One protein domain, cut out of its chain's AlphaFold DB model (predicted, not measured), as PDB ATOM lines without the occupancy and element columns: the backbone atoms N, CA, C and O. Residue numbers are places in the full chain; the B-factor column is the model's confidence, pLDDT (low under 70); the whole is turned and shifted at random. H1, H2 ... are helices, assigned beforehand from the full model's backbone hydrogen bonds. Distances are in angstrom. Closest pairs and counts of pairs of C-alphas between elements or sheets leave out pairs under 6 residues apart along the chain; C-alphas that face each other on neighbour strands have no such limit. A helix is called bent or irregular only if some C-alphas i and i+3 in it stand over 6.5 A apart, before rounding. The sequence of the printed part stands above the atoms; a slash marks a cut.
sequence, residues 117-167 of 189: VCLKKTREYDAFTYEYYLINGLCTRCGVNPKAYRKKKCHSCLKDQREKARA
ATOM      1  N   VAL A 117     -42.999 -10.368  59.188       97.81
ATOM      2  CA  VAL A 117     -42.462 -11.376  60.118       97.81
ATOM      3  C   VAL A 117     -42.356 -12.752  59.468       97.81
ATOM      4  O   VAL A 117     -41.324 -13.404  59.583       97.81
ATOM      5  N   CYS A 118     -43.398 -13.200  58.759       98.00
ATOM      6  CA  CYS A 118     -43.333 -14.469  58.031       98.00
ATOM      7  C   CYS A 118     -42.287 -14.407  56.918       98.00
ATOM      8  O   CYS A 118     -41.556 -15.370  56.737       98.00
ATOM      9  N   LEU A 119     -42.175 -13.276  56.215       97.31
ATOM     10  CA  LEU A 119     -41.165 -13.087  55.177       97.31
ATOM     11  C   LEU A 119     -39.735 -13.169  55.737       97.31
ATOM     12  O   LEU A 119     -38.887 -13.802  55.114       97.31
ATOM     13  N   LYS A 120     -39.472 -12.563  56.904       97.75
ATOM     14  CA  LYS A 120     -38.179 -12.658  57.598       97.75
ATOM     15  C   LYS A 120     -37.861 -14.111  57.971       97.75
ATOM     16  O   LYS A 120     -36.822 -14.608  57.559       97.75
ATOM     17  N   LYS A 121     -38.802 -14.811  58.616       97.44
ATOM     18  CA  LYS A 121     -38.641 -16.231  58.980       97.44
ATOM     19  C   LYS A 121     -38.381 -17.132  57.773       97.44
ATOM     20  O   LYS A 121     -37.540 -18.016  57.846       97.44
ATOM     21  N   THR A 122     -39.085 -16.913  56.660       96.62
ATOM     22  CA  THR A 122     -38.841 -17.671  55.423       96.62
ATOM     23  C   THR A 122     -37.428 -17.430  54.900       96.62
ATOM     24  O   THR A 122     -36.746 -18.388  54.575       96.62
ATOM     25  N   ARG A 123     -36.947 -16.180  54.890       97.31
ATOM     26  CA  ARG A 123     -35.575 -15.866  54.455       97.31
ATOM     27  C   ARG A 123     -34.509 -16.496  55.349       97.31
ATOM     28  O   ARG A 123     -33.516 -16.985  54.830       97.31
ATOM     29  N   GLU A 124     -34.711 -16.472  56.664       97.56
ATOM     30  CA  GLU A 124     -33.807 -17.114  57.629       97.56
ATOM     31  C   GLU A 124     -33.750 -18.628  57.397       97.56
ATOM     32  O   GLU A 124     -32.666 -19.198  57.304       97.56
ATOM     33  N   TYR A 125     -34.909 -19.266  57.218       97.06
ATOM     34  CA  TYR A 125     -34.997 -20.688  56.896       97.06
ATOM     35  C   TYR A 125     -34.326 -21.030  55.557       97.06
ATOM     36  O   TYR A 125     -33.589 -22.013  55.469       97.06
ATOM     37  N   ASP A 126     -34.550 -20.218  54.520       96.75
ATOM     38  CA  ASP A 126     -33.942 -20.406  53.199       96.75
ATOM     39  C   ASP A 126     -32.411 -20.267  53.265       96.75
ATOM     40  O   ASP A 126     -31.697 -21.062  52.652       96.75
ATOM     41  N   ALA A 127     -31.901 -19.296  54.033       97.81
ATOM     42  CA  ALA A 127     -30.467 -19.102  54.247       97.81
ATOM     43  C   ALA A 127     -29.839 -20.295  54.981       97.81
ATOM     44  O   ALA A 127     -28.858 -20.858  54.494       97.81
ATOM     45  N   PHE A 128     -30.455 -20.729  56.086       97.88
ATOM     46  CA  PHE A 128     -30.020 -21.901  56.849       97.88
ATOM     47  C   PHE A 128     -29.994 -23.167  55.982       97.88
ATOM     48  O   PHE A 128     -29.006 -23.897  55.952       97.88
ATOM     49  N   THR A 129     -31.065 -23.410  55.223       97.19
ATOM     50  CA  THR A 129     -31.190 -24.588  54.351       97.19
ATOM     51  C   THR A 129     -30.139 -24.571  53.239       97.19
ATOM     52  O   THR A 129     -29.536 -25.596  52.918       97.19
ATOM     53  N   TYR A 130     -29.887 -23.398  52.657       97.75
ATOM     54  CA  TYR A 130     -28.861 -23.217  51.636       97.75
ATOM     55  C   TYR A 130     -27.453 -23.505  52.178       97.75
ATOM     56  O   TYR A 130     -26.686 -24.221  51.528       97.75
ATOM     57  N   GLU A 131     -27.120 -22.983  53.359       98.12
ATOM     58  CA  GLU A 131     -25.836 -23.219  54.022       98.12
ATOM     59  C   GLU A 131     -25.653 -24.695  54.389       98.12
ATOM     60  O   GLU A 131     -24.637 -25.299  54.035       98.12
ATOM     61  N   TYR A 132     -26.686 -25.308  54.973       98.06
ATOM     62  CA  TYR A 132     -26.718 -26.738  55.263       98.06
ATOM     63  C   TYR A 132     -26.409 -27.576  54.013       98.06
ATOM     64  O   TYR A 132     -25.548 -28.458  54.054       98.06
ATOM     65  N   TYR A 133     -27.040 -27.283  52.870       98.44
ATOM     66  CA  TYR A 133     -26.757 -28.012  51.630       98.44
ATOM     67  C   TYR A 133     -25.330 -27.794  51.121       98.44
ATOM     68  O   TYR A 133     -24.720 -28.735  50.616       98.44
ATOM     69  N   LEU A 134     -24.769 -26.591  51.256       97.75
ATOM     70  CA  LEU A 134     -23.398 -26.327  50.818       97.75
ATOM     71  C   LEU A 134     -22.357 -27.112  51.620       97.75
ATOM     72  O   LEU A 134     -21.469 -27.712  50.995       97.75
ATOM     73  N   ILE A 135     -22.484 -27.098  52.952       98.19
ATOM     74  CA  ILE A 135     -21.579 -27.775  53.894       98.19
ATOM     75  C   ILE A 135     -21.626 -29.288  53.671       98.19
ATOM     76  O   ILE A 135     -20.586 -29.919  53.524       98.19
ATOM     77  N   ASN A 136     -22.825 -29.855  53.513       98.12
ATOM     78  CA  ASN A 136     -23.010 -31.291  53.277       98.12
ATOM     79  C   ASN A 136     -22.720 -31.729  51.829       98.12
ATOM     80  O   ASN A 136     -22.986 -32.869  51.454       98.12
ATOM     81  N   GLY A 137     -22.220 -30.834  50.970       98.06
ATOM     82  CA  GLY A 137     -21.920 -31.168  49.575       98.06
ATOM     83  C   GLY A 137     -23.154 -31.506  48.728       98.06
ATOM     84  O   GLY A 137     -23.013 -32.086  47.652       98.06
ATOM     85  N   LEU A 138     -24.350 -31.118  49.169       98.62
ATOM     86  CA  LEU A 138     -25.616 -31.381  48.496       98.62
ATOM     87  C   LEU A 138     -25.966 -30.279  47.487       98.62
ATOM     88  O   LEU A 138     -25.497 -29.138  47.525       98.62
ATOM     89  N   CYS A 139     -26.823 -30.631  46.537       98.56
ATOM     90  CA  CYS A 139     -27.369 -29.705  45.562       98.56
ATOM     91  C   CYS A 139     -28.256 -28.659  46.248       98.56
ATOM     92  O   CYS A 139     -29.335 -28.984  46.735       98.56
ATOM     93  N   THR A 140     -27.884 -27.382  46.151       98.38
ATOM     94  CA  THR A 140     -28.645 -26.240  46.711       98.38
ATOM     95  C   THR A 140     -30.062 -26.063  46.146       98.38
ATOM     96  O   THR A 140     -30.817 -25.232  46.640       98.38
ATOM     97  N   ARG A 141     -30.432 -26.804  45.091       97.50
ATOM     98  CA  ARG A 141     -31.760 -26.741  44.464       97.50
ATOM     99  C   ARG A 141     -32.693 -27.860  44.918       97.50
ATOM    100  O   ARG A 141     -33.852 -27.575  45.185       97.50
ATOM    101  N   CYS A 142     -32.233 -29.112  44.915       97.94
ATOM    102  CA  CYS A 142     -33.078 -30.250  45.288       97.94
ATOM    103  C   CYS A 142     -32.826 -30.756  46.706       97.94
ATOM    104  O   CYS A 142     -33.691 -31.431  47.241       97.94
ATOM    105  N   GLY A 143     -31.659 -30.482  47.298       97.62
ATOM    106  CA  GLY A 143     -31.286 -30.978  48.624       97.62
ATOM    107  C   GLY A 143     -31.058 -32.491  48.717       97.62
ATOM    108  O   GLY A 143     -30.785 -32.974  49.805       97.62
ATOM    109  N   VAL A 144     -31.172 -33.236  47.607       98.19
ATOM    110  CA  VAL A 144     -31.102 -34.713  47.586       98.19
ATOM    111  C   VAL A 144     -29.778 -35.219  47.014       98.19
ATOM    112  O   VAL A 144     -29.092 -36.014  47.638       98.19
ATOM    113  N   ASN A 145     -29.402 -34.760  45.819       98.44
ATOM    114  CA  ASN A 145     -28.223 -35.268  45.114       98.44
ATOM    115  C   ASN A 145     -26.963 -34.473  45.474       98.44
ATOM    116  O   ASN A 145     -27.073 -33.262  45.697       98.44
ATOM    117  N   PRO A 146     -25.765 -35.081  45.422       98.44
ATOM    118  CA  PRO A 146     -24.514 -34.354  45.598       98.44
ATOM    119  C   PRO A 146     -24.333 -33.271  44.523       98.44
ATOM    120  O   PRO A 146     -24.809 -33.380  43.384       98.44
ATOM    121  N   LYS A 147     -23.654 -32.182  44.887       98.25
ATOM    122  CA  LYS A 147     -23.331 -31.090  43.962       98.25
ATOM    123  C   LYS A 147     -22.319 -31.562  42.910       98.25
ATOM    124  O   LYS A 147     -21.400 -32.312  43.216       98.25
ATOM    125  N   ALA A 148     -22.476 -31.113  41.663       98.06
ATOM    126  CA  ALA A 148     -21.507 -31.408  40.609       98.06
ATOM    127  C   ALA A 148     -20.163 -30.705  40.885       98.06
ATOM    128  O   ALA A 148     -20.122 -29.678  41.572       98.06
ATOM    129  N   TYR A 149     -19.070 -31.224  40.319       97.69
ATOM    130  CA  TYR A 149     -17.724 -30.683  40.528       97.69
ATOM    131  C   TYR A 149     -17.656 -29.176  40.228       97.69
ATOM    132  O   TYR A 149     -18.055 -28.723  39.153       97.69
ATOM    133  N   ARG A 150     -17.176 -28.388  41.205       96.44
ATOM    134  CA  ARG A 150     -17.105 -26.910  41.166       96.44
ATOM    135  C   ARG A 150     -18.445 -26.207  40.880       96.44
ATOM    136  O   ARG A 150     -18.468 -25.072  40.400       96.44
ATOM    137  N   LYS A 151     -19.582 -26.851  41.157       98.00
ATOM    138  CA  LYS A 151     -20.926 -26.270  41.012       98.00
ATOM    139  C   LYS A 151     -21.696 -26.356  42.328       98.00
ATOM    140  O   LYS A 151     -21.396 -27.155  43.204       98.00
ATOM    141  N   LYS A 152     -22.736 -25.525  42.451       98.12
ATOM    142  CA  LYS A 152     -23.671 -25.519  43.597       98.12
ATOM    143  C   LYS A 152     -24.885 -26.440  43.401       98.12
ATOM    144  O   LYS A 152     -25.710 -26.577  44.301       98.12
ATOM    145  N   LYS A 153     -25.048 -27.010  42.204       98.44
ATOM    146  CA  LYS A 153     -26.198 -27.831  41.795       98.44
ATOM    147  C   LYS A 153     -25.708 -29.184  41.278       98.44
ATOM    148  O   LYS A 153     -24.599 -29.260  40.754       98.44
ATOM    149  N   CYS A 154     -26.528 -30.225  41.402       98.56
ATOM    150  CA  CYS A 154     -26.271 -31.537  40.804       98.56
ATOM    151  C   CYS A 154     -26.455 -31.514  39.276       98.56
ATOM    152  O   CYS A 154     -27.074 -30.596  38.726       98.56
ATOM    153  N   HIS A 155     -25.955 -32.547  38.592       98.50
ATOM    154  CA  HIS A 155     -26.056 -32.681  37.134       98.50
ATOM    155  C   HIS A 155     -27.505 -32.669  36.623       98.50
ATOM    156  O   HIS A 155     -27.788 -31.954  35.663       98.50
ATOM    157  N   SER A 156     -28.431 -33.373  37.287       98.38
ATOM    158  CA  SER A 156     -29.852 -33.398  36.896       98.38
ATOM    159  C   SER A 156     -30.486 -32.006  36.957       98.38
ATOM    160  O   SER A 156     -30.957 -31.490  35.951       98.38
ATOM    161  N   CYS A 157     -30.356 -31.310  38.088       98.44
ATOM    162  CA  CYS A 157     -30.857 -29.941  38.243       98.44
ATOM    163  C   CYS A 157     -30.241 -28.936  37.254       98.44
ATOM    164  O   CYS A 157     -30.882 -27.924  36.944       98.44
ATOM    165  N   LEU A 158     -28.993 -29.155  36.819       98.31
ATOM    166  CA  LEU A 158     -28.339 -28.353  35.782       98.31
ATOM    167  C   LEU A 158     -28.904 -28.661  34.390       98.31
ATOM    168  O   LEU A 158     -29.123 -27.722  33.625       98.31
ATOM    169  N   LYS A 159     -29.171 -29.934  34.073       98.25
ATOM    170  CA  LYS A 159     -29.829 -30.352  32.825       98.25
ATOM    171  C   LYS A 159     -31.220 -29.722  32.713       98.25
ATOM    172  O   LYS A 159     -31.456 -28.976  31.766       98.25
ATOM    173  N   ASP A 160     -32.046 -29.851  33.752       98.06
ATOM    174  CA  ASP A 160     -33.383 -29.242  33.806       98.06
ATOM    175  C   ASP A 160     -33.328 -27.719  33.643       98.06
ATOM    176  O   ASP A 160     -34.200 -27.094  33.039       98.06
ATOM    177  N   GLN A 161     -32.311 -27.073  34.230       97.56
ATOM    178  CA  GLN A 161     -32.131 -25.628  34.090       97.56
ATOM    179  C   GLN A 161     -31.808 -25.243  32.640       97.56
ATOM    180  O   GLN A 161     -32.314 -24.228  32.163       97.56
ATOM    181  N   ARG A 162     -30.984 -26.035  31.946       98.06
ATOM    182  CA  ARG A 162     -30.645 -25.812  30.534       98.06
ATOM    183  C   ARG A 162     -31.854 -26.026  29.630       98.06
ATOM    184  O   ARG A 162     -32.074 -25.211  28.744       98.06
ATOM    185  N   GLU A 163     -32.647 -27.065  29.870       97.88
ATOM    186  CA  GLU A 163     -33.864 -27.343  29.099       97.88
ATOM    187  C   GLU A 163     -34.894 -26.222  29.252       97.88
ATOM    188  O   GLU A 163     -35.362 -25.683  28.254       97.88
ATOM    189  N   LYS A 164     -35.145 -25.754  30.482       96.75
ATOM    190  CA  LYS A 164     -36.012 -24.584  30.728       96.75
ATOM    191  C   LYS A 164     -35.486 -23.311  30.062       96.75
ATOM    192  O   LYS A 164     -36.260 -22.522  29.523       96.75
ATOM    193  N   ALA A 165     -34.170 -23.100  30.077       96.50
ATOM    194  CA  ALA A 165     -33.550 -21.977  29.379       96.50
ATOM    195  C   ALA A 165     -33.671 -22.087  27.848       96.50
ATOM    196  O   ALA A 165     -33.747 -21.062  27.180       96.50
ATOM    197  N   ARG A 166     -33.694 -23.301  27.282       96.62
ATOM    198  CA  ARG A 166     -33.952 -23.527  25.851       96.62
ATOM    199  C   ARG A 166     -35.417 -23.277  25.503       96.62
ATOM    200  O   ARG A 166     -35.667 -22.486  24.604       96.62
ATOM    201  N   ALA A 167     -36.351 -23.851  26.262       95.81
ATOM    202  CA  ALA A 167     -37.790 -23.660  26.062       95.81
ATOM    203  C   ALA A 167     -38.186 -22.173  26.133       95.81
ATOM    204  O   ALA A 167     -38.798 -21.632  25.220       95.81
TER     205      ALA A 167
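What this domain is: This is residues 117 to 167 of the 189 residues of an uncharacterized protein of candidate division CPR2 bacterium GW2011_GWC1_41_48 (UniProt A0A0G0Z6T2). Two helices splay apart as the legs of an open V, and the looping stretch of residues 136 to 154 fills the place where their near ends would meet. The longer leg, H1, leads into this knot of loops with its last residues, and H2 leads out of it, so that the far parts of both, residues 117 to 128 and 162 to 167, stick out as free arms. The printed part has 51 residues with two named helices, H1 then H2, and no named strand; its class is all helix. The whole is loose, with a radius of gyration of the C-alphas of 12.8 A, and spans 37 by 27 by 16 A.

How they stand to each other: The longest helix is H1, residues 117 to 135, and it is joined to H2, residues 155 to 167, by a long link of 19 residues. H1 and H2 are apart, with no C-alpha of the one within 8 A of the other. The C-alphas of the link, residues 136 to 154, lie 2 to 14 A from the mean of all C-alphas. Residues 117 to 128 of H1 and residues 162 to 167 of H2 stand free. In H1 and H2 every O i to N i+4 pair is within hydrogen-bond range.

Where its parts are: H1 begins at C-alpha 117, (-42.462, -11.376, 60.118), and ends at C-alpha 135, (-21.579, -27.775, 53.894), 27.3 A away. H2 measures 18.5 A from C-alpha 155 to C-alpha 167, which is at (-37.790, -23.660, 26.062). Neither helix is bent.

The domain as a whole: The two C-alphas farthest apart are those of Val 117 and Arg 166, 37.3 A. Without the stretches that stand free, the body has 33 residues and spans 23 by 16 by 11 A, with a radius of gyration of 8.3 A. The printed part has no cut. Its mean pLDDT is 97.8, and no printed residue is under 70.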